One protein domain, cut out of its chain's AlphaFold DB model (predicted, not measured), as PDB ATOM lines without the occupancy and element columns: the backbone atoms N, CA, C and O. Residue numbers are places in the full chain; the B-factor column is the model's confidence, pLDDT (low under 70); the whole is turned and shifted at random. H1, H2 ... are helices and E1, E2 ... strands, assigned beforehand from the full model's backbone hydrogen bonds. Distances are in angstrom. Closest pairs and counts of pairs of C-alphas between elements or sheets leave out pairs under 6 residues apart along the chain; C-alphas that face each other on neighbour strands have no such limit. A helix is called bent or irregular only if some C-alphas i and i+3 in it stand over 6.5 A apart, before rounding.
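This is residues 4 to 80, 93 to 123 and 160 to 206 of the 471 residues of the protein "B-block_TFIIIC domain-containing protein" of Tremella mesenterica (UniProt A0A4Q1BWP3). A small three-stranded sheet of E2, E1 and E3 makes the core, with the kinked helix H1 over one face and H7 over the opposite face. H2 and H8 pack on H1, H3 comes in near its first residues, and H4, H5 and H6 trail away past the sheet, with H6 sticking out. The printed part has 155 residues with eight named helices and three named strands, in the order H1 H2 H3 E1 H4 H5 H6 E2 H7 E3 H8; the antiparallel sheet runs E2 E1 E3, and the class is mostly helix. The whole is compact, with a radius of gyration of the C-alphas of 16.4 A, yet elongated, spanning 58 by 37 by 31 A.

Start at E1, residues 56 to 61, the inner strand. E3, residues 194 to 198, is its antiparallel neighbour, with N 57 and O 197 within hydrogen-bond range at 2.7 A. E2, residues 164 to 166, is its other antiparallel neighbour, with N 60 and O 165 at 2.8 A. H1, residues 4 to 20, is on the sheet at a height of 5.1 A, and its closest C-alphas to E3 are Ala 15 and Cys 198, 5.5 A apart. H7, residues 183 to 193, is on the opposite face at a height of 6.8 A; E2, H7 and E3 form a split strand-helix-strand unit, two strands running the same way with E1 between them, and its crossover is right-handed. H1 is the hub. With its residues 10 to 14 alone it touches H2, residues 24 to 34, in a helical hairpin, opposite ways at a steep tilt of 44 degrees, closest at C-alphas 10 and 27, 7.2 A. With residues 12 to 19 alone it touches H8, residues 200 to 206, closest at C-alphas 15 and 203, 4.7 A. With residue 7 alone it only just touches H3, residues 40 to 52, with 3 pairs of C-alphas within 8 A, the closest those of Leu 7 and Leu 50, 7.0 A. H4, residues 93 to 100, H5, residues 103 to 110, and H6, residues 118 to 123, touch no helix and are not on the sheet. Every O i to N i+4 pair is within hydrogen-bond range in H2, H3, H4, H5, H6 and H8, against 10 of 13 in H1 and 5 of 7 in H7.

Find C-alpha 4 at (-12.779, -49.381, -8.879); from there H1 runs 24.2 A, with a kink of 39 degrees near residue 14. H1 and H7 are irregular: C-alphas 16 and 19 are 9.0 A apart, and C-alphas 189 and 192 are 9.7 A apart. H3 measures 18.6 A, E1 15.9 A and H2 15.5 A. H8 ends at C-alpha 206, at (-11.800, -32.962, -7.014).

Look for the two C-alphas farthest apart at Ser 37 and Gln 123, 58.9 A. Residues 81 to 92 and 124 to 159 are not printed, with gaps of 20.0 A and 24.5 A between the C-alphas across the cuts. The link from E2 to H7 is long, and residues 171 to 176 in it stand free, as does H6. Confidence is low, under 70, at residues 93 to 122, 160 to 164 and 168 to 178.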
ATOM      1  N   HIS A   4     -12.315 -50.626  -9.506       90.69
ATOM      2  CA  HIS A   4     -12.779 -49.381  -8.879       90.69
ATOM      3  C   HIS A   4     -11.635 -48.389  -8.639       90.69
ATOM      4  O   HIS A   4     -11.791 -47.213  -8.924       90.69
ATOM      5  N   GLN A   5     -10.464 -48.869  -8.203       93.38
ATOM      6  CA  GLN A   5      -9.284 -48.017  -8.007       93.38
ATOM      7  C   GLN A   5      -8.823 -47.413  -9.334       93.38
ATOM      8  O   GLN A   5      -8.431 -46.256  -9.386       93.38
ATOM      9  N   LEU A   6      -8.890 -48.198 -10.411       93.12
ATOM     10  CA  LEU A   6      -8.564 -47.722 -11.748       93.12
ATOM     11  C   LEU A   6      -9.538 -46.634 -12.213       93.12
ATOM     12  O   LEU A   6      -9.095 -45.610 -12.717       93.12
ATOM     13  N   LEU A   7     -10.844 -46.829 -12.006       93.69
ATOM     14  CA  LEU A   7     -11.853 -45.825 -12.343       93.69
ATOM     15  C   LEU A   7     -11.676 -44.540 -11.527       93.69
ATOM     16  O   LEU A   7     -11.769 -43.457 -12.097       93.69
ATOM     17  N   ASP A   8     -11.357 -44.642 -10.237       94.00
ATOM     18  CA  ASP A   8     -11.072 -43.475  -9.400       94.00
ATOM     19  C   ASP A   8      -9.849 -42.695  -9.899       94.00
ATOM     20  O   ASP A   8      -9.915 -41.469  -9.998       94.00
ATOM     21  N   LEU A   9      -8.779 -43.394 -10.300       93.94
ATOM     22  CA  LEU A   9      -7.594 -42.781 -10.912       93.94
ATOM     23  C   LEU A   9      -7.921 -42.109 -12.250       93.94
ATOM     24  O   LEU A   9      -7.432 -41.013 -12.526       93.94
ATOM     25  N   CYS A  10      -8.773 -42.728 -13.073       95.12
ATOM     26  CA  CYS A  10      -9.266 -42.094 -14.292       95.12
ATOM     27  C   CYS A  10     -10.045 -40.816 -13.974       95.12
ATOM     28  O   CYS A  10      -9.814 -39.796 -14.614       95.12
ATOM     29  N   LEU A  11     -10.949 -40.849 -12.991       95.00
ATOM     30  CA  LEU A  11     -11.738 -39.683 -12.594       95.00
ATOM     31  C   LEU A  11     -10.853 -38.547 -12.081       95.00
ATOM     32  O   LEU A  11     -11.081 -37.399 -12.461       95.00
ATOM     33  N   ASP A  12      -9.830 -38.856 -11.281       93.81
ATOM     34  CA  ASP A  12      -8.841 -37.873 -10.832       93.81
ATOM     35  C   ASP A  12      -8.108 -37.252 -12.022       93.81
ATOM     36  O   ASP A  12      -8.056 -36.029 -12.154       93.81
ATOM     37  N   TYR A  13      -7.596 -38.084 -12.933       94.50
ATOM     38  CA  TYR A  13      -6.885 -37.613 -14.118       94.50
ATOM     39  C   TYR A  13      -7.764 -36.719 -15.003       94.50
ATOM     40  O   TYR A  13      -7.344 -35.634 -15.409       94.50
ATOM     41  N   ILE A  14      -9.001 -37.147 -15.264       95.19
ATOM     42  CA  ILE A  14      -9.951 -36.431 -16.119       95.19
ATOM     43  C   ILE A  14     -10.404 -35.121 -15.464       95.19
ATOM     44  O   ILE A  14     -10.526 -34.095 -16.137       95.19
ATOM     45  N   ALA A  15     -10.634 -35.122 -14.150       93.94
ATOM     46  CA  ALA A  15     -11.031 -33.921 -13.423       93.94
ATOM     47  C   ALA A  15      -9.943 -32.837 -13.457       93.94
ATOM     48  O   ALA A  15     -10.265 -31.649 -13.544       93.94
ATOM     49  N   LEU A  16      -8.665 -33.232 -13.439       92.88
ATOM     50  CA  LEU A  16      -7.526 -32.314 -13.509       92.88
ATOM     51  C   LEU A  16      -7.405 -31.593 -14.857       92.88
ATOM     52  O   LEU A  16      -7.017 -30.424 -14.883       92.88
ATOM     53  N   ASP A  17      -7.776 -32.243 -15.963       88.94
ATOM     54  CA  ASP A  17      -7.785 -31.617 -17.294       88.94
ATOM     55  C   ASP A  17      -8.957 -30.621 -17.469       88.94
ATOM     56  O   ASP A  17      -8.961 -29.779 -18.376       88.94
ATOM     57  N   GLY A  18      -9.928 -30.654 -16.550       87.12
ATOM     58  CA  GLY A  18     -10.963 -29.643 -16.389       87.12
ATOM     59  C   GLY A  18     -12.013 -29.640 -17.503       87.12
ATOM     60  O   GLY A  18     -12.542 -30.669 -17.913       87.12
ATOM     61  N   VAL A  19     -12.383 -28.441 -17.962       81.75
ATOM     62  CA  VAL A  19     -13.562 -28.216 -18.830       81.75
ATOM     63  C   VAL A  19     -13.339 -28.688 -20.261       81.75
ATOM     64  O   VAL A  19     -14.277 -29.080 -20.949       81.75
ATOM     65  N   LEU A  20     -12.093 -28.645 -20.719       81.19
ATOM     66  CA  LEU A  20     -11.738 -29.104 -22.057       81.19
ATOM     67  C   LEU A  20     -11.751 -30.633 -22.158       81.19
ATOM     68  O   LEU A  20     -11.781 -31.160 -23.267       81.19
ATOM     69  N   GLY A  21     -11.755 -31.321 -21.013       88.12
ATOM     70  CA  GLY A  21     -11.632 -32.765 -20.934       88.12
ATOM     71  C   GLY A  21     -10.248 -33.277 -21.336       88.12
ATOM     72  O   GLY A  21      -9.400 -32.550 -21.862       88.12
ATOM     73  N   SER A  22     -10.047 -34.561 -21.088       91.56
ATOM     74  CA  SER A  22      -8.867 -35.326 -21.465       91.56
ATOM     75  C   SER A  22      -9.008 -35.915 -22.861       91.56
ATOM     76  O   SER A  22     -10.100 -36.290 -23.296       91.56
ATOM     77  N   ASP A  23      -7.880 -36.053 -23.552       91.94
ATOM     78  CA  ASP A  23      -7.781 -36.925 -24.723       91.94
ATOM     79  C   ASP A  23      -7.833 -38.394 -24.256       91.94
ATOM     80  O   ASP A  23      -7.030 -38.764 -23.390       91.94
ATOM     81  N   PRO A  24      -8.727 -39.241 -24.802       93.44
ATOM     82  CA  PRO A  24      -8.776 -40.663 -24.459       93.44
ATOM     83  C   PRO A  24      -7.428 -41.374 -24.621       93.44
ATOM     84  O   PRO A  24      -7.092 -42.229 -23.807       93.44
ATOM     85  N   HIS A  25      -6.623 -40.986 -25.614       91.81
ATOM     86  CA  HIS A  25      -5.313 -41.589 -25.839       91.81
ATOM     87  C   HIS A  25      -4.302 -41.201 -24.749       91.81
ATOM     88  O   HIS A  25      -3.533 -42.040 -24.291       91.81
ATOM     89  N   LEU A  26      -4.332 -39.953 -24.267       91.81
ATOM     90  CA  LEU A  26      -3.477 -39.534 -23.149       91.81
ATOM     91  C   LEU A  26      -3.890 -40.205 -21.841       91.81
ATOM     92  O   LEU A  26      -3.035 -40.558 -21.035       91.81
ATOM     93  N   LEU A  27      -5.196 -40.395 -21.635       94.62
ATOM     94  CA  LEU A  27      -5.697 -41.164 -20.502       94.62
ATOM     95  C   LEU A  27      -5.182 -42.607 -20.568       94.62
ATOM     96  O   LEU A  27      -4.682 -43.113 -19.569       94.62
ATOM     97  N   GLN A  28      -5.239 -43.247 -21.737       94.62
ATOM     98  CA  GLN A  28      -4.695 -44.588 -21.937       94.62
ATOM     99  C   GLN A  28      -3.194 -44.650 -21.629       94.62
ATOM    100  O   GLN A  28      -2.770 -45.487 -20.837       94.62
ATOM    101  N   GLN A  29      -2.398 -43.734 -22.189       93.69
ATOM    102  CA  GLN A  29      -0.957 -43.650 -21.925       93.69
ATOM    103  C   GLN A  29      -0.656 -43.463 -20.432       93.69
ATOM    104  O   GLN A  29       0.268 -44.080 -19.905       93.69
ATOM    105  N   HIS A  30      -1.451 -42.645 -19.737       93.38
ATOM    106  CA  HIS A  30      -1.331 -42.475 -18.294       93.38
ATOM    107  C   HIS A  30      -1.630 -43.772 -17.531       93.38
ATOM    108  O   HIS A  30      -0.921 -44.114 -16.592       93.38
ATOM    109  N   LEU A  31      -2.648 -44.530 -17.938       94.12
ATOM    110  CA  LEU A  31      -2.942 -45.815 -17.311       94.12
ATOM    111  C   LEU A  31      -1.839 -46.848 -17.566       94.12
ATOM    112  O   LEU A  31      -1.468 -47.564 -16.639       94.12
ATOM    113  N   ILE A  32      -1.279 -46.887 -18.779       94.50
ATOM    114  CA  ILE A  32      -0.152 -47.761 -19.135       94.50
ATOM    115  C   ILE A  32       1.092 -47.409 -18.310       94.50
ATOM    116  O   ILE A  32       1.789 -48.308 -17.843       94.50
ATOM    117  N   SER A  33       1.365 -46.121 -18.071       93.94
ATOM    118  CA  SER A  33       2.516 -45.721 -17.250       93.94
ATOM    119  C   SER A  33       2.369 -46.123 -15.779       93.94
ATOM    120  O   SER A  33       3.369 -46.412 -15.124       93.94
ATOM    121  N   LEU A  34       1.136 -46.196 -15.267       92.31
ATOM    122  CA  LEU A  34       0.840 -46.711 -13.928       92.31
ATOM    123  C   LEU A  34       0.849 -48.242 -13.868       92.31
ATOM    124  O   LEU A  34       1.260 -48.821 -12.863       92.31
ATOM    125  N   ASN A  35       0.360 -48.899 -14.918       93.06
ATOM    126  CA  ASN A  35       0.340 -50.347 -15.028       93.06
ATOM    127  C   ASN A  35       0.619 -50.792 -16.477       93.06
ATOM    128  O   ASN A  35      -0.309 -50.823 -17.291       93.06
ATOM    129  N   PRO A  36       1.857 -51.229 -16.779       93.69
ATOM    130  CA  PRO A  36       2.248 -51.667 -18.119       93.69
ATOM    131  C   PRO A  36       1.475 -52.879 -18.653       93.69
ATOM    132  O   PRO A  36       1.563 -53.181 -19.835       93.69
ATOM    133  N   SER A  37       0.720 -53.590 -17.804       91.38
ATOM    134  CA  SER A  37      -0.095 -54.737 -18.217       91.38
ATOM    135  C   SER A  37      -1.410 -54.353 -18.909       91.38
ATOM    136  O   SER A  37      -2.219 -55.237 -19.176       91.38
ATOM    137  N   ILE A  38      -1.703 -53.060 -19.061       92.94
ATOM    138  CA  ILE A  38      -2.938 -52.575 -19.683       92.94
ATOM    139  C   ILE A  38      -2.755 -52.573 -21.200       92.94
ATOM    140  O   ILE A  38      -1.965 -51.796 -21.727       92.94
ATOM    141  N   ASP A  39      -3.507 -53.429 -21.884       94.00
ATOM    142  CA  ASP A  39      -3.607 -53.470 -23.341       94.00
ATOM    143  C   ASP A  39      -4.807 -52.649 -23.860       94.00
ATOM    144  O   ASP A  39      -5.588 -52.066 -23.092       94.00
ATOM    145  N   ASP A  40      -4.938 -52.566 -25.185       92.88
ATOM    146  CA  ASP A  40      -6.008 -51.821 -25.863       92.88
ATOM    147  C   ASP A  40      -7.404 -52.395 -25.566       92.88
ATOM    148  O   ASP A  40      -8.377 -51.646 -25.408       92.88
ATOM    149  N   ASP A  41      -7.512 -53.719 -25.436       93.44
ATOM    150  CA  ASP A  41      -8.769 -54.409 -25.139       93.44
ATOM    151  C   ASP A  41      -9.244 -54.107 -23.715       93.44
ATOM    152  O   ASP A  41     -10.416 -53.776 -23.483       93.44
ATOM    153  N   PHE A  42      -8.327 -54.142 -22.747       94.00
ATOM    154  CA  PHE A  42      -8.614 -53.764 -21.375       94.00
ATOM    155  C   PHE A  42      -8.957 -52.278 -21.271       94.00
ATOM    156  O   PHE A  42      -9.924 -51.925 -20.592       94.00
ATOM    157  N   PHE A  43      -8.239 -51.395 -21.974       94.81
ATOM    158  CA  PHE A  43      -8.601 -49.977 -22.007       94.81
ATOM    159  C   PHE A  43      -9.989 -49.757 -22.613       94.81
ATOM    160  O   PHE A  43     -10.775 -48.975 -22.080       94.81
ATOM    161  N   THR A  44     -10.340 -50.498 -23.664       93.56
ATOM    162  CA  THR A  44     -11.685 -50.468 -24.248       93.56
ATOM    163  C   THR A  44     -12.732 -50.879 -23.215       93.56
ATOM    164  O   THR A  44     -13.755 -50.208 -23.086       93.56
ATOM    165  N   PHE A  45     -12.486 -51.923 -22.418       93.62
ATOM    166  CA  PHE A  45     -13.370 -52.295 -21.311       93.62
ATOM    167  C   PHE A  45     -13.515 -51.166 -20.274       93.62
ATOM    168  O   PHE A  45     -14.639 -50.823 -19.895       93.62
ATOM    169  N   VAL A  46     -12.405 -50.547 -19.861       94.12
ATOM    170  CA  VAL A  46     -12.390 -49.407 -18.926       94.12
ATOM    171  C   VAL A  46     -13.161 -48.218 -19.492       94.12
ATOM    172  O   VAL A  46     -13.949 -47.604 -18.776       94.12
ATOM    173  N   TRP A  47     -13.016 -47.933 -20.787       94.44
ATOM    174  CA  TRP A  47     -13.770 -46.894 -21.477       94.44
ATOM    175  C   TRP A  47     -15.279 -47.124 -21.374       94.44
ATOM    176  O   TRP A  47     -16.013 -46.197 -21.031       94.44
ATOM    177  N   ARG A  48     -15.762 -48.360 -21.585       93.19
ATOM    178  CA  ARG A  48     -17.198 -48.669 -21.427       93.19
ATOM    179  C   ARG A  48     -17.680 -48.395 -20.004       93.19
ATOM    180  O   ARG A  48     -18.761 -47.839 -19.837       93.19
ATOM    181  N   GLN A  49     -16.874 -48.745 -19.001       93.88
ATOM    182  CA  GLN A  49     -17.187 -48.473 -17.595       93.88
ATOM    183  C   GLN A  49     -17.202 -46.965 -17.295       93.88
ATOM    184  O   GLN A  49     -18.119 -46.481 -16.636       93.88
ATOM    185  N   LEU A  50     -16.247 -46.200 -17.837       93.44
ATOM    186  CA  LEU A  50     -16.227 -44.740 -17.714       93.44
ATOM    187  C   LEU A  50     -17.465 -44.102 -18.343       93.44
ATOM    188  O   LEU A  50     -18.068 -43.228 -17.734       93.44
ATOM    189  N   CYS A  51     -17.891 -44.566 -19.518       91.06
ATOM    190  CA  CYS A  51     -19.086 -44.051 -20.193       91.06
ATOM    191  C   CYS A  51     -20.380 -44.277 -19.398       91.06
ATOM    192  O   CYS A  51     -21.336 -43.526 -19.571       91.06
ATOM    193  N   GLN A  52     -20.419 -45.307 -18.550       90.88
ATOM    194  CA  GLN A  52     -21.554 -45.608 -17.673       90.88
ATOM    195  C   GLN A  52     -21.503 -44.826 -16.353       90.88
ATOM    196  O   GLN A  52     -22.494 -44.785 -15.622       90.88
ATOM    197  N   HIS A  53     -20.366 -44.210 -16.025       92.62
ATOM    198  CA  HIS A  53     -20.188 -43.504 -14.767       92.62
ATOM    199  C   HIS A  53     -20.965 -42.171 -14.768       92.62
ATOM    200  O   HIS A  53     -20.778 -41.358 -15.676       92.62
ATOM    201  N   PRO A  54     -21.787 -41.870 -13.740       91.12
ATOM    202  CA  PRO A  54     -22.658 -40.688 -13.734       91.12
ATOM    203  C   PRO A  54     -21.891 -39.360 -13.744       91.12
ATOM    204  O   PRO A  54     -22.400 -38.354 -14.234       91.12
ATOM    205  N   SER A  55     -20.659 -39.352 -13.227       92.81
ATOM    206  CA  SER A  55     -19.796 -38.167 -13.236       92.81
ATOM    207  C   SER A  55     -19.024 -37.968 -14.544       92.81
ATOM    208  O   SER A  55     -18.274 -37.002 -14.614       92.81
ATOM    209  N   ILE A  56     -19.163 -38.829 -15.562       93.12
ATOM    210  CA  ILE A  56     -18.440 -38.723 -16.840       93.12
ATOM    211  C   ILE A  56     -19.353 -38.224 -17.963       93.12
ATOM    212  O   ILE A  56     -20.526 -38.571 -18.070       93.12
ATOM    213  N   GLN A  57     -18.781 -37.403 -18.837       90.94
ATOM    214  CA  GLN A  57     -19.399 -36.865 -20.037       90.94
ATOM    215  C   GLN A  57     -18.422 -36.973 -21.209       90.94
ATOM    216  O   GLN A  57     -17.246 -36.627 -21.092       90.94
ATOM    217  N   ILE A  58     -18.925 -37.412 -22.362       90.62
ATOM    218  CA  ILE A  58     -18.162 -37.405 -23.613       90.62
ATOM    219  C   ILE A  58     -18.535 -36.152 -24.387       90.62
ATOM    220  O   ILE A  58     -19.715 -35.870 -24.628       90.62
ATOM    221  N   ILE A  59     -17.514 -35.399 -24.766       89.19
ATOM    222  CA  ILE A  59     -17.662 -34.126 -25.446       89.19
ATOM    223  C   ILE A  59     -16.832 -34.109 -26.728       89.19
ATOM    224  O   ILE A  59     -15.845 -34.827 -26.875       89.19
ATOM    225  N   VAL A  60     -17.250 -33.270 -27.663       88.00
ATOM    226  CA  VAL A  60     -16.596 -33.057 -28.949       88.00
ATOM    227  C   VAL A  60     -16.299 -31.576 -29.082       88.00
ATOM    228  O   VAL A  60     -17.212 -30.752 -29.068       88.00
ATOM    229  N   ALA A  61     -15.025 -31.229 -29.219       86.19
ATOM    230  CA  ALA A  61     -14.615 -29.864 -29.506       86.19
ATOM    231  C   ALA A  61     -14.998 -29.470 -30.944       86.19
ATOM    232  O   ALA A  61     -14.938 -30.276 -31.878       86.19
ATOM    233  N   SER A  62     -15.384 -28.213 -31.146       81.44
ATOM    234  CA  SER A  62     -15.706 -27.681 -32.476       81.44
ATOM    235  C   SER A  62     -14.491 -27.685 -33.398       81.44
ATOM    236  O   SER A  62     -14.621 -28.015 -34.573       81.44
ATOM    237  N   TYR A  63     -13.314 -27.426 -32.832       81.94
ATOM    238  CA  TYR A  63     -12.036 -27.446 -33.529       81.94
ATOM    239  C   TYR A  63     -11.140 -28.561 -32.983       81.94
ATOM    240  O   TYR A  63     -11.237 -28.897 -31.797       81.94
ATOM    241  N   PRO A  64     -10.249 -29.127 -33.812       83.44
ATOM    242  CA  PRO A  64      -9.239 -30.063 -33.346       83.44
ATOM    243  C   PRO A  64      -8.353 -29.411 -32.281       83.44
ATOM    244  O   PRO A  64      -7.765 -28.354 -32.506       83.44
ATOM    245  N   VAL A  65      -8.257 -30.040 -31.111       82.19
ATOM    246  CA  VAL A  65      -7.363 -29.578 -30.046       82.19
ATOM    247  C   VAL A  65      -6.048 -30.351 -30.185       82.19
ATOM    248  O   VAL A  65      -6.085 -31.581 -30.098       82.19
ATOM    249  N   PRO A  66      -4.902 -29.678 -30.387       79.06
ATOM    250  CA  PRO A  66      -3.626 -30.359 -30.564       79.06
ATOM    251  C   PRO A  66      -3.264 -31.169 -29.321       79.06
ATOM    252  O   PRO A  66      -3.557 -30.777 -28.182       79.06
ATOM    253  N   ARG A  67      -2.629 -32.313 -29.557       80.50
ATOM    254  CA  ARG A  67      -2.034 -33.133 -28.506       80.50
ATOM    255  C   ARG A  67      -0.773 -32.452 -27.939       80.50
ATOM    256  O   ARG A  67      -0.281 -31.482 -28.514       80.50
ATOM    257  N   PRO A  68      -0.250 -32.912 -26.788       71.00
ATOM    258  CA  PRO A  68       0.971 -32.368 -26.189       71.00
ATOM    259  C   PRO A  68       2.204 -32.442 -27.099       71.00
ATOM    260  O   PRO A  68       3.114 -31.639 -26.936       71.00
ATOM    261  N   ASP A  69       2.219 -33.381 -28.044       75.12
ATOM    262  CA  ASP A  69       3.240 -33.543 -29.086       75.12
ATOM    263  C   ASP A  69       3.040 -32.595 -30.289       75.12
ATOM    264  O   ASP A  69       3.818 -32.628 -31.236       75.12
ATOM    265  N   GLY A  70       1.999 -31.757 -30.268       74.12
ATOM    266  CA  GLY A  70       1.635 -30.859 -31.363       74.12
ATOM    267  C   GLY A  70       0.836 -31.525 -32.482       74.12
ATOM    268  O   GLY A  70       0.370 -30.829 -33.383       74.12
ATOM    269  N   THR A  71       0.610 -32.841 -32.424       80.88
ATOM    270  CA  THR A  71      -0.096 -33.557 -33.489       80.88
ATOM    271  C   THR A  71      -1.596 -33.268 -33.465       80.88
ATOM    272  O   THR A  71      -2.240 -33.140 -32.413       80.88
ATOM    273  N   ILE A  72      -2.172 -33.165 -34.662       83.94
ATOM    274  CA  ILE A  72      -3.607 -33.024 -34.885       83.94
ATOM    275  C   ILE A  72      -4.043 -34.191 -35.764       83.94
ATOM    276  O   ILE A  72      -3.573 -34.335 -36.886       83.94
ATOM    277  N   ILE A  73      -4.955 -35.019 -35.253       84.19
ATOM    278  CA  ILE A  73      -5.555 -36.116 -36.015       84.19
ATOM    279  C   ILE A  73      -6.977 -35.698 -36.350       84.19
ATOM    280  O   ILE A  73      -7.834 -35.606 -35.465       84.19
ATOM    281  N   THR A  74      -7.221 -35.417 -37.624       84.38
ATOM    282  CA  THR A  74      -8.553 -35.121 -38.139       84.38
ATOM    283  C   THR A  74      -9.314 -36.431 -38.349       84.38
ATOM    284  O   THR A  74      -8.810 -37.376 -38.949       84.38
ATOM    285  N   GLY A  75     -10.519 -36.516 -37.782       84.38
ATOM    286  CA  GLY A  75     -11.434 -37.628 -38.045       84.38
ATOM    287  C   GLY A  75     -12.229 -37.420 -39.337       84.38
ATOM    288  O   GLY A  75     -12.038 -36.433 -40.046       84.38
ATOM    289  N   THR A  76     -13.164 -38.326 -39.626       84.12
ATOM    290  CA  THR A  76     -14.037 -38.238 -40.812       84.12
ATOM    291  C   THR A  76     -15.146 -37.186 -40.707       84.12
ATOM    292  O   THR A  76     -15.780 -36.859 -41.709       84.12
ATOM    293  N   ALA A  77     -15.410 -36.650 -39.512       83.69
ATOM    294  CA  ALA A  77     -16.425 -35.624 -39.308       83.69
ATOM    295  C   ALA A  77     -16.021 -34.281 -39.944       83.69
ATOM    296  O   ALA A  77     -14.867 -33.862 -39.806       83.69
ATOM    297  N   PRO A  78     -16.975 -33.547 -40.550       81.94
ATOM    298  CA  PRO A  78     -16.689 -32.265 -41.175       81.94
ATOM    299  C   PRO A  78     -16.140 -31.262 -40.154       81.94
ATOM    300  O   PRO A  78     -16.591 -31.181 -39.000       81.94
ATOM    301  N   LEU A  79     -15.140 -30.504 -40.598       83.62
ATOM    302  CA  LEU A  79     -14.549 -29.402 -39.851       83.62
ATOM    303  C   LEU A  79     -15.297 -28.096 -40.164       83.62
ATOM    304  O   LEU A  79     -15.932 -27.994 -41.217       83.62
ATOM    305  N   PRO A  80     -15.255 -27.105 -39.257       81.94
ATOM    306  CA  PRO A  80     -15.760 -25.764 -39.543       81.94
ATOM    307  C   PRO A  80     -15.122 -25.182 -40.813       81.94
ATOM    308  O   PRO A  80     -13.944 -25.414 -41.078       81.94
ATOM    309  N   VAL A  93       2.177 -25.308 -28.940       45.47
ATOM    310  CA  VAL A  93       0.888 -25.808 -28.435       45.47
ATOM    311  C   VAL A  93       0.229 -24.756 -27.536       45.47
ATOM    312  O   VAL A  93      -0.999 -24.637 -27.514       45.47
ATOM    313  N   ALA A  94       1.025 -23.921 -26.855       45.88
ATOM    314  CA  ALA A  94       0.519 -22.799 -26.084       45.88
ATOM    315  C   ALA A  94      -0.049 -21.674 -26.969       45.88
ATOM    316  O   ALA A  94      -0.992 -21.015 -26.546       45.88
ATOM    317  N   GLN A  95       0.462 -21.430 -28.182       44.97
ATOM    318  CA  GLN A  95      -0.112 -20.476 -29.147       44.97
ATOM    319  C   GLN A  95      -1.424 -20.959 -29.774       44.97
ATOM    320  O   GLN A  95      -2.373 -20.176 -29.831       44.97
ATOM    321  N   LEU A  96      -1.545 -22.237 -30.149       43.09
ATOM    322  CA  LEU A  96      -2.826 -22.784 -30.627       43.09
ATOM    323  C   LEU A  96      -3.887 -22.794 -29.525       43.09
ATOM    324  O   LEU A  96      -5.035 -22.417 -29.757       43.09
ATOM    325  N   GLN A  97      -3.502 -23.136 -28.291       48.59
ATOM    326  CA  GLN A  97      -4.399 -23.024 -27.139       48.59
ATOM    327  C   GLN A  97      -4.782 -21.562 -26.841       48.59
ATOM    328  O   GLN A  97      -5.931 -21.314 -26.479       48.59
ATOM    329  N   LYS A  98      -3.882 -20.584 -27.056       51.41
ATOM    330  CA  LYS A  98      -4.192 -19.140 -26.956       51.41
ATOM    331  C   LYS A  98      -5.232 -18.686 -27.990       51.41
ATOM    332  O   LYS A  98      -6.036 -17.813 -27.671       51.41
ATOM    333  N   GLN A  99      -5.223 -19.240 -29.205       47.56
ATOM    334  CA  GLN A  99      -6.169 -18.867 -30.269       47.56
ATOM    335  C   GLN A  99      -7.534 -19.554 -30.115       47.56
ATOM    336  O   GLN A  99      -8.567 -18.915 -30.306       47.56
ATOM    337  N   LEU A 100      -7.549 -20.824 -29.701       43.66
ATOM    338  CA  LEU A 100      -8.770 -21.628 -29.559       43.66
ATOM    339  C   LEU A 100      -9.539 -21.379 -28.255       43.66
ATOM    340  O   LEU A 100     -10.721 -21.705 -28.155       43.66
ATOM    341  N   VAL A 101      -8.894 -20.799 -27.240       50.25
ATOM    342  CA  VAL A 101      -9.475 -20.650 -25.904       50.25
ATOM    343  C   VAL A 101      -9.281 -19.220 -25.421       50.25
ATOM    344  O   VAL A 101      -8.332 -18.898 -24.712       50.25
ATOM    345  N   LYS A 102     -10.240 -18.340 -25.729       54.22
ATOM    346  CA  LYS A 102     -10.446 -17.136 -24.910       54.22
ATOM    347  C   LYS A 102     -10.950 -17.616 -23.546       54.22
ATOM    348  O   LYS A 102     -12.157 -17.654 -23.317       54.22
ATOM    349  N   GLY A 103     -10.046 -18.039 -22.657       53.50
ATOM    350  CA  GLY A 103     -10.367 -18.749 -21.410       53.50
ATOM    351  C   GLY A 103     -11.381 -18.023 -20.528       53.50
ATOM    352  O   GLY A 103     -12.227 -18.638 -19.882       53.50
ATOM    353  N   ARG A 104     -11.396 -16.690 -20.602       50.19
ATOM    354  CA  ARG A 104     -12.408 -15.850 -19.963       50.19
ATOM    355  C   ARG A 104     -13.816 -16.058 -20.519       50.19
ATOM    356  O   ARG A 104     -14.743 -16.203 -19.735       50.19
ATOM    357  N   ALA A 105     -13.985 -16.117 -21.838       52.75
ATOM    358  CA  ALA A 105     -15.292 -16.349 -22.444       52.75
ATOM    359  C   ALA A 105     -15.838 -17.733 -22.085       52.75
ATOM    360  O   ALA A 105     -17.008 -17.858 -21.738       52.75
ATOM    361  N   MET A 106     -14.962 -18.741 -22.053       53.50
ATOM    362  CA  MET A 106     -15.315 -20.080 -21.591       53.50
ATOM    363  C   MET A 106     -15.730 -20.086 -20.113       53.50
ATOM    364  O   MET A 106     -16.772 -20.637 -19.787       53.50
ATOM    365  N   ALA A 107     -14.974 -19.426 -19.228       49.62
ATOM    366  CA  ALA A 107     -15.268 -19.374 -17.792       49.62
ATOM    367  C   ALA A 107     -16.660 -18.799 -17.469       49.62
ATOM    368  O   ALA A 107     -17.325 -19.297 -16.560       49.62
ATOM    369  N   TYR A 108     -17.104 -17.777 -18.209       51.31
ATOM    370  CA  TYR A 108     -18.451 -17.205 -18.073       51.31
ATOM    371  C   TYR A 108     -19.513 -18.079 -18.751       51.31
ATOM    372  O   TYR A 108     -20.540 -18.377 -18.145       51.31
ATOM    373  N   ALA A 109     -19.221 -18.593 -19.949       53.91
ATOM    374  CA  ALA A 109     -20.140 -19.453 -20.683       53.91
ATOM    375  C   ALA A 109     -20.491 -20.740 -19.913       53.91
ATOM    376  O   ALA A 109     -21.649 -21.155 -19.908       53.91
ATOM    377  N   ILE A 110     -19.528 -21.344 -19.208       48.78
ATOM    378  CA  ILE A 110     -19.748 -22.540 -18.372       48.78
ATOM    379  C   ILE A 110     -20.785 -22.283 -17.272       48.78
ATOM    380  O   ILE A 110     -21.539 -23.180 -16.917       48.78
ATOM    381  N   GLN A 111     -20.870 -21.058 -16.751       47.94
ATOM    382  CA  GLN A 111     -21.852 -20.705 -15.724       47.94
ATOM    383  C   GLN A 111     -23.212 -20.285 -16.287       47.94
ATOM    384  O   GLN A 111     -24.125 -19.998 -15.516       47.94
ATOM    385  N   GLY A 112     -23.365 -20.283 -17.614       44.84
ATOM    386  CA  GLY A 112     -24.550 -19.758 -18.285       44.84
ATOM    387  C   GLY A 112     -24.592 -18.229 -18.337       44.84
ATOM    388  O   GLY A 112     -25.634 -17.674 -18.678       44.84
ATOM    389  N   ASP A 113     -23.479 -17.561 -18.029       46.66
ATOM    390  CA  ASP A 113     -23.364 -16.107 -18.060       46.66
ATOM    391  C   ASP A 113     -22.727 -15.638 -19.377       46.66
ATOM    392  O   ASP A 113     -21.803 -16.255 -19.916       46.66
ATOM    393  N   GLU A 114     -23.196 -14.506 -19.903       48.81
ATOM    394  CA  GLU A 114     -22.566 -13.871 -21.059       48.81
ATOM    395  C   GLU A 114     -21.221 -13.256 -20.669       48.81
ATOM    396  O   GLU A 114     -21.106 -12.468 -19.723       48.81
ATOM    397  N   TYR A 115     -20.191 -13.589 -21.444       43.84
ATOM    398  CA  TYR A 115     -18.890 -12.958 -21.320       43.84
ATOM    399  C   TYR A 115     -18.964 -11.491 -21.742       43.84
ATOM    400  O   TYR A 115     -19.292 -11.187 -22.886       43.84
ATOM    401  N   ARG A 116     -18.598 -10.587 -20.831       56.53
ATOM    402  CA  ARG A 116     -18.411  -9.162 -21.126       56.53
ATOM    403  C   ARG A 116     -16.939  -8.815 -21.028       56.53
ATOM    404  O   ARG A 116     -16.274  -9.173 -20.054       56.53
ATOM    405  N   THR A 117     -16.421  -8.110 -22.024       54.16
ATOM    406  CA  THR A 117     -15.044  -7.612 -21.966       54.16
ATOM    407  C   THR A 117     -14.906  -6.554 -20.869       54.16
ATOM    408  O   THR A 117     -15.873  -5.885 -20.516       54.16
ATOM    409  N   ASP A 118     -13.695  -6.349 -20.336       48.53
ATOM    410  CA  ASP A 118     -13.465  -5.310 -19.316       48.53
ATOM    411  C   ASP A 118     -13.896  -3.920 -19.810       48.53
ATOM    412  O   ASP A 118     -14.415  -3.124 -19.034       48.53
ATOM    413  N   LYS A 119     -13.747  -3.638 -21.112       56.69
ATOM    414  CA  LYS A 119     -14.203  -2.382 -21.721       56.69
ATOM    415  C   LYS A 119     -15.726  -2.262 -21.713       56.69
ATOM    416  O   LYS A 119     -16.232  -1.215 -21.323       56.69
ATOM    417  N   GLU A 120     -16.441  -3.319 -22.085       62.19
ATOM    418  CA  GLU A 120     -17.909  -3.350 -22.072       62.19
ATOM    419  C   GLU A 120     -18.460  -3.317 -20.648       62.19
ATOM    420  O   GLU A 120     -19.379  -2.564 -20.370       62.19
ATOM    421  N   ALA A 121     -17.854  -4.038 -19.703       61.97
ATOM    422  CA  ALA A 121     -18.265  -4.007 -18.302       61.97
ATOM    423  C   ALA A 121     -18.031  -2.628 -17.658       61.97
ATOM    424  O   ALA A 121     -18.849  -2.166 -16.860       61.97
ATOM    425  N   ILE A 122     -16.930  -1.949 -18.004       67.19
ATOM    426  CA  ILE A 122     -16.658  -0.574 -17.562       67.19
ATOM    427  C   ILE A 122     -17.649   0.401 -18.205       67.19
ATOM    428  O   ILE A 122     -18.168   1.273 -17.508       67.19
ATOM    429  N   GLN A 123     -17.938   0.243 -19.496       74.69
ATOM    430  CA  GLN A 123     -18.885   1.083 -20.223       74.69
ATOM    431  C   GLN A 123     -20.315   0.891 -19.709       74.69
ATOM    432  O   GLN A 123     -20.962   1.873 -19.371       74.69
ATOM    433  N   THR A 160     -21.880 -21.707 -25.006       36.72
ATOM    434  CA  THR A 160     -21.024 -22.912 -24.825       36.72
ATOM    435  C   THR A 160     -21.124 -23.872 -26.006       36.72
ATOM    436  O   THR A 160     -20.164 -24.580 -26.304       36.72
ATOM    437  N   ALA A 161     -22.262 -23.847 -26.709       40.84
ATOM    438  CA  ALA A 161     -22.578 -24.735 -27.827       40.84
ATOM    439  C   ALA A 161     -21.630 -24.593 -29.033       40.84
ATOM    440  O   ALA A 161     -21.516 -25.531 -29.823       40.84
ATOM    441  N   ASP A 162     -20.934 -23.458 -29.156       51.84
ATOM    442  CA  ASP A 162     -20.062 -23.187 -30.302       51.84
ATOM    443  C   ASP A 162     -18.634 -23.714 -30.135       51.84
ATOM    444  O   ASP A 162     -17.934 -23.835 -31.135       51.84
ATOM    445  N   VAL A 163     -18.189 -24.083 -28.926       60.38
ATOM    446  CA  VAL A 163     -16.816 -24.596 -28.709       60.38
ATOM    447  C   VAL A 163     -16.799 -26.084 -28.377       60.38
ATOM    448  O   VAL A 163     -15.859 -26.782 -28.759       60.38
ATOM    449  N   VAL A 164     -17.819 -26.584 -27.677       67.12
ATOM    450  CA  VAL A 164     -17.894 -27.976 -27.226       67.12
ATOM    451  C   VAL A 164     -19.335 -28.477 -27.322       67.12
ATOM    452  O   VAL A 164     -20.259 -27.847 -26.808       67.12
ATOM    453  N   ARG A 165     -19.527 -29.643 -27.942       77.56
ATOM    454  CA  ARG A 165     -20.813 -30.341 -28.053       77.56
ATOM    455  C   ARG A 165     -20.800 -31.610 -27.209       77.56
ATOM    456  O   ARG A 165     -19.835 -32.364 -27.239       77.56
ATOM    457  N   PHE A 166     -21.871 -31.857 -26.463       77.31
ATOM    458  CA  PHE A 166     -22.036 -33.097 -25.703       77.31
ATOM    459  C   PHE A 166     -22.589 -34.179 -26.622       77.31
ATOM    460  O   PHE A 166     -23.615 -33.953 -27.256       77.31
ATOM    461  N   LEU A 167     -21.963 -35.356 -26.655       71.62
ATOM    462  CA  LEU A 167     -22.546 -36.503 -27.350       71.62
ATOM    463  C   LEU A 167     -23.691 -37.044 -26.494       71.62
ATOM    464  O   LEU A 167     -23.460 -37.749 -25.506       71.62
ATOM    465  N   LYS A 168     -24.933 -36.674 -26.817       64.75
ATOM    466  CA  LYS A 168     -26.122 -37.296 -26.224       64.75
ATOM    467  C   LYS A 168     -26.426 -38.607 -26.945       64.75
ATOM    468  O   LYS A 168     -26.242 -38.710 -28.147       64.75
ATOM    469  N   GLU A 169     -26.891 -39.607 -26.199       50.44
ATOM    470  CA  GLU A 169     -27.291 -40.925 -26.732       50.44
ATOM    471  C   GLU A 169     -28.444 -40.852 -27.748       50.44
ATOM    472  O   GLU A 169     -28.722 -41.830 -28.432       50.44
ATOM    473  N   VAL A 170     -29.109 -39.697 -27.859       41.22
ATOM    474  CA  VAL A 170     -30.244 -39.470 -28.752       41.22
ATOM    475  C   VAL A 170     -30.180 -38.036 -29.274       41.22
ATOM    476  O   VAL A 170     -30.834 -37.145 -28.733       41.22
ATOM    477  N   ASP A 171     -29.385 -37.793 -30.312       38.69
ATOM    478  CA  ASP A 171     -29.584 -36.613 -31.151       38.69
ATOM    479  C   ASP A 171     -30.357 -37.059 -32.401       38.69
ATOM    480  O   ASP A 171     -29.851 -37.801 -33.235       38.69
ATOM    481  N   ASN A 172     -31.626 -36.637 -32.472       37.47
ATOM    482  CA  ASN A 172     -32.589 -36.828 -33.570       37.47
ATOM    483  C   ASN A 172     -32.181 -36.052 -34.840       37.47
ATOM    484  O   ASN A 172     -32.942 -35.245 -35.373       37.47
ATOM    485  N   VAL A 173     -30.960 -36.256 -35.310       45.09
ATOM    486  CA  VAL A 173     -30.480 -35.783 -36.608       45.09
ATOM    487  C   VAL A 173     -29.893 -37.007 -37.299       45.09
ATOM    488  O   VAL A 173     -29.300 -37.834 -36.620       45.09
ATOM    489  N   GLU A 174     -30.113 -37.138 -38.607       43.22
ATOM    490  CA  GLU A 174     -29.902 -38.303 -39.496       43.22
ATOM    491  C   GLU A 174     -28.479 -38.920 -39.540       43.22
ATOM    492  O   GLU A 174     -28.109 -39.600 -40.494       43.22
ATOM    493  N   GLU A 175     -27.652 -38.714 -38.521       49.16
ATOM    494  CA  GLU A 175     -26.368 -39.369 -38.346       49.16
ATOM    495  C   GLU A 175     -26.527 -40.715 -37.616       49.16
ATOM    496  O   GLU A 175     -27.378 -40.857 -36.734       49.16
ATOM    497  N   PRO A 176     -25.702 -41.727 -37.947       48.72
ATOM    498  CA  PRO A 176     -25.768 -43.028 -37.295       48.72
ATOM    499  C   PRO A 176     -25.594 -42.867 -35.783       48.72
ATOM    500  O   PRO A 176     -24.671 -42.186 -35.327       48.72
ATOM    501  N   VAL A 177     -26.489 -43.505 -35.022       55.16
ATOM    502  CA  VAL A 177     -26.479 -43.564 -33.555       55.16
ATOM    503  C   VAL A 177     -25.151 -44.173 -33.108       55.16
ATOM    504  O   VAL A 177     -24.984 -45.390 -33.074       55.16
ATOM    505  N   LEU A 178     -24.167 -43.324 -32.819       61.00
ATOM    506  CA  LEU A 178     -22.869 -43.783 -32.350       61.00
ATOM    507  C   LEU A 178     -22.978 -44.119 -30.876       61.00
ATOM    508  O   LEU A 178     -23.275 -43.269 -30.035       61.00
ATOM    509  N   ASN A 179     -22.722 -45.384 -30.573       77.88
ATOM    510  CA  ASN A 179     -22.658 -45.850 -29.209       77.88
ATOM    511  C   ASN A 179     -21.462 -45.184 -28.514       77.88
ATOM    512  O   ASN A 179     -20.320 -45.333 -28.939       77.88
ATOM    513  N   ARG A 180     -21.720 -44.476 -27.410       82.38
ATOM    514  CA  ARG A 180     -20.691 -43.825 -26.578       82.38
ATOM    515  C   ARG A 180     -19.573 -44.778 -26.141       82.38
ATOM    516  O   ARG A 180     -18.440 -44.356 -25.927       82.38
ATOM    517  N   SER A 181     -19.904 -46.060 -26.013       82.38
ATOM    518  CA  SER A 181     -18.979 -47.110 -25.592       82.38
ATOM    519  C   SER A 181     -18.059 -47.632 -26.706       82.38
ATOM    520  O   SER A 181     -17.107 -48.349 -26.397       82.38
ATOM    521  N   ASP A 182     -18.295 -47.263 -27.971       88.25
ATOM    522  CA  ASP A 182     -17.461 -47.646 -29.118       88.25
ATOM    523  C   ASP A 182     -16.329 -46.632 -29.351       88.25
ATOM    524  O   ASP A 182     -16.413 -45.728 -30.185       88.25
ATOM    525  N   LEU A 183     -15.256 -46.760 -28.565       88.12
ATOM    526  CA  LEU A 183     -14.102 -45.864 -28.643       88.12
ATOM    527  C   LEU A 183     -13.444 -45.828 -30.043       88.12
ATOM    528  O   LEU A 183     -13.216 -44.718 -30.534       88.12
ATOM    529  N   PRO A 184     -13.158 -46.962 -30.720       89.75
ATOM    530  CA  PRO A 184     -12.547 -46.946 -32.053       89.75
ATOM    531  C   PRO A 184     -13.381 -46.190 -33.095       89.75
ATOM    532  O   PRO A 184     -12.841 -45.375 -33.854       89.75
ATOM    533  N   GLY A 185     -14.703 -46.395 -33.105       88.62
ATOM    534  CA  GLY A 185     -15.613 -45.680 -34.000       88.62
ATOM    535  C   GLY A 185     -15.646 -44.176 -33.720       88.62
ATOM    536  O   GLY A 185     -15.578 -43.358 -34.644       88.62
ATOM    537  N   LEU A 186     -15.667 -43.788 -32.439       89.38
ATOM    538  CA  LEU A 186     -15.642 -42.382 -32.032       89.38
ATOM    539  C   LEU A 186     -14.327 -41.684 -32.397       89.38
ATOM    540  O   LEU A 186     -14.360 -40.547 -32.872       89.38
ATOM    541  N   LEU A 187     -13.186 -42.349 -32.206       89.69
ATOM    542  CA  LEU A 187     -11.875 -41.815 -32.577       89.69
ATOM    543  C   LEU A 187     -11.737 -41.669 -34.093       89.69
ATOM    544  O   LEU A 187     -11.250 -40.643 -34.556       89.69
ATOM    545  N   THR A 188     -12.230 -42.636 -34.867       89.69
ATOM    546  CA  THR A 188     -12.221 -42.555 -36.336       89.69
ATOM    547  C   THR A 188     -13.065 -41.380 -36.834       89.69
ATOM    548  O   THR A 188     -12.662 -40.650 -37.741       89.69
ATOM    549  N   LYS A 189     -14.231 -41.145 -36.216       88.00
ATOM    550  CA  LYS A 189     -15.114 -40.045 -36.615       88.00
ATOM    551  C   LYS A 189     -14.602 -38.676 -36.179       88.00
ATOM    552  O   LYS A 189     -14.630 -37.737 -36.971       88.00
ATOM    553  N   TRP A 190     -14.156 -38.530 -34.936       88.50
ATOM    554  CA  TRP A 190     -13.898 -37.212 -34.343       88.50
ATOM    555  C   TRP A 190     -12.413 -36.893 -34.125       88.50
ATOM    556  O   TRP A 190     -12.072 -35.723 -33.949       88.50
ATOM    557  N   GLY A 191     -11.520 -37.882 -34.160       88.69
ATOM    558  CA  GLY A 191     -10.079 -37.689 -33.983       88.69
ATOM    559  C   GLY A 191      -9.736 -36.947 -32.686       88.69
ATOM    560  O   GLY A 191     -10.300 -37.227 -31.626       88.69
ATOM    561  N   THR A 192      -8.861 -35.939 -32.766       87.19
ATOM    562  CA  THR A 192      -8.457 -35.104 -31.613       87.19
ATOM    563  C   THR A 192      -9.541 -34.154 -31.099       87.19
ATOM    564  O   THR A 192      -9.323 -33.440 -30.118       87.19
ATOM    565  N   ARG A 193     -10.724 -34.126 -31.724       88.94
ATOM    566  CA  ARG A 193     -11.879 -33.379 -31.205       88.94
ATOM    567  C   ARG A 193     -12.588 -34.135 -30.088       88.94
ATOM    568  O   ARG A 193     -13.268 -33.500 -29.285       88.94
ATOM    569  N   LEU A 194     -12.450 -35.462 -30.035       91.75
ATOM    570  CA  LEU A 194     -13.046 -36.286 -28.989       91.75
ATOM    571  C   LEU A 194     -12.344 -36.033 -27.652       91.75
ATOM    572  O   LEU A 194     -11.112 -36.086 -27.550       91.75
ATOM    573  N   ARG A 195     -13.137 -35.764 -26.616       92.12
ATOM    574  CA  ARG A 195     -12.658 -35.533 -25.254       92.12
ATOM    575  C   ARG A 195     -13.573 -36.220 -24.246       92.12
ATOM    576  O   ARG A 195     -14.787 -36.307 -24.436       92.12
ATOM    577  N   VAL A 196     -12.984 -36.690 -23.155       93.00
ATOM    578  CA  VAL A 196     -13.703 -37.222 -21.993       93.00
ATOM    579  C   VAL A 196     -13.557 -36.248 -20.836       93.00
ATOM    580  O   VAL A 196     -12.479 -35.714 -20.600       93.00
ATOM    581  N   ARG A 197     -14.642 -35.964 -20.129       92.81
ATOM    582  CA  ARG A 197     -14.680 -34.922 -19.106       92.81
ATOM    583  C   ARG A 197     -15.516 -35.365 -17.907       92.81
ATOM    584  O   ARG A 197     -16.495 -36.081 -18.076       92.81
ATOM    585  N   CYS A 198     -15.181 -34.874 -16.716       93.19
ATOM    586  CA  CYS A 198     -16.036 -34.997 -15.538       93.19
ATOM    587  C   CYS A 198     -17.125 -33.901 -15.488       93.19
ATOM    588  O   CYS A 198     -16.925 -32.785 -15.972       93.19
ATOM    589  N   VAL A 199     -18.262 -34.183 -14.854       91.94
ATOM    590  CA  VAL A 199     -19.318 -33.188 -14.582       91.94
ATOM    591  C   VAL A 199     -18.748 -32.005 -13.782       91.94
ATOM    592  O   VAL A 199     -17.838 -32.178 -12.974       91.94
ATOM    593  N   ASP A 200     -19.281 -30.797 -13.987       89.44
ATOM    594  CA  ASP A 200     -18.809 -29.551 -13.359       89.44
ATOM    595  C   ASP A 200     -18.624 -29.651 -11.838       89.44
ATOM    596  O   ASP A 200     -17.595 -29.214 -11.315       89.44
ATOM    597  N   ASP A 201     -19.593 -30.245 -11.139       90.62
ATOM    598  CA  ASP A 201     -19.547 -30.407  -9.683       90.62
ATOM    599  C   ASP A 201     -18.466 -31.411  -9.251       90.62
ATOM    600  O   ASP A 201     -17.784 -31.184  -8.251       90.62
ATOM    601  N   GLU A 202     -18.235 -32.468 -10.037       93.12
ATOM    602  CA  GLU A 202     -17.154 -33.435  -9.800       93.12
ATOM    603  C   GLU A 202     -15.787 -32.774 -10.002       93.12
ATOM    604  O   GLU A 202     -14.920 -32.878  -9.136       93.12
ATOM    605  N   ILE A 203     -15.601 -32.024 -11.098       93.12
ATOM    606  CA  ILE A 203     -14.367 -31.261 -11.348       93.12
ATOM    607  C   ILE A 203     -14.105 -30.306 -10.183       93.12
ATOM    608  O   ILE A 203     -12.988 -30.224  -9.674       93.12
ATOM    609  N   TYR A 204     -15.133 -29.572  -9.755       93.50
ATOM    610  CA  TYR A 204     -15.013 -28.636  -8.647       93.50
ATOM    611  C   TYR A 204     -14.620 -29.349  -7.347       93.50
ATOM    612  O   TYR A 204     -13.680 -28.916  -6.672       93.50
ATOM    613  N   SER A 205     -15.301 -30.450  -7.024       93.88
ATOM    614  CA  SER A 205     -15.048 -31.250  -5.826       93.88
ATOM    615  C   SER A 205     -13.622 -31.798  -5.798       93.88
ATOM    616  O   SER A 205     -12.909 -31.594  -4.819       93.88
ATOM    617  N   ARG A 206     -13.152 -32.390  -6.902       93.50
ATOM    618  CA  ARG A 206     -11.800 -32.962  -7.014       93.50
ATOM    619  C   ARG A 206     -10.705 -31.897  -6.949       93.50
ATOM    620  O   ARG A 206      -9.710 -32.085  -6.259       93.50
TER     621      ARG A 206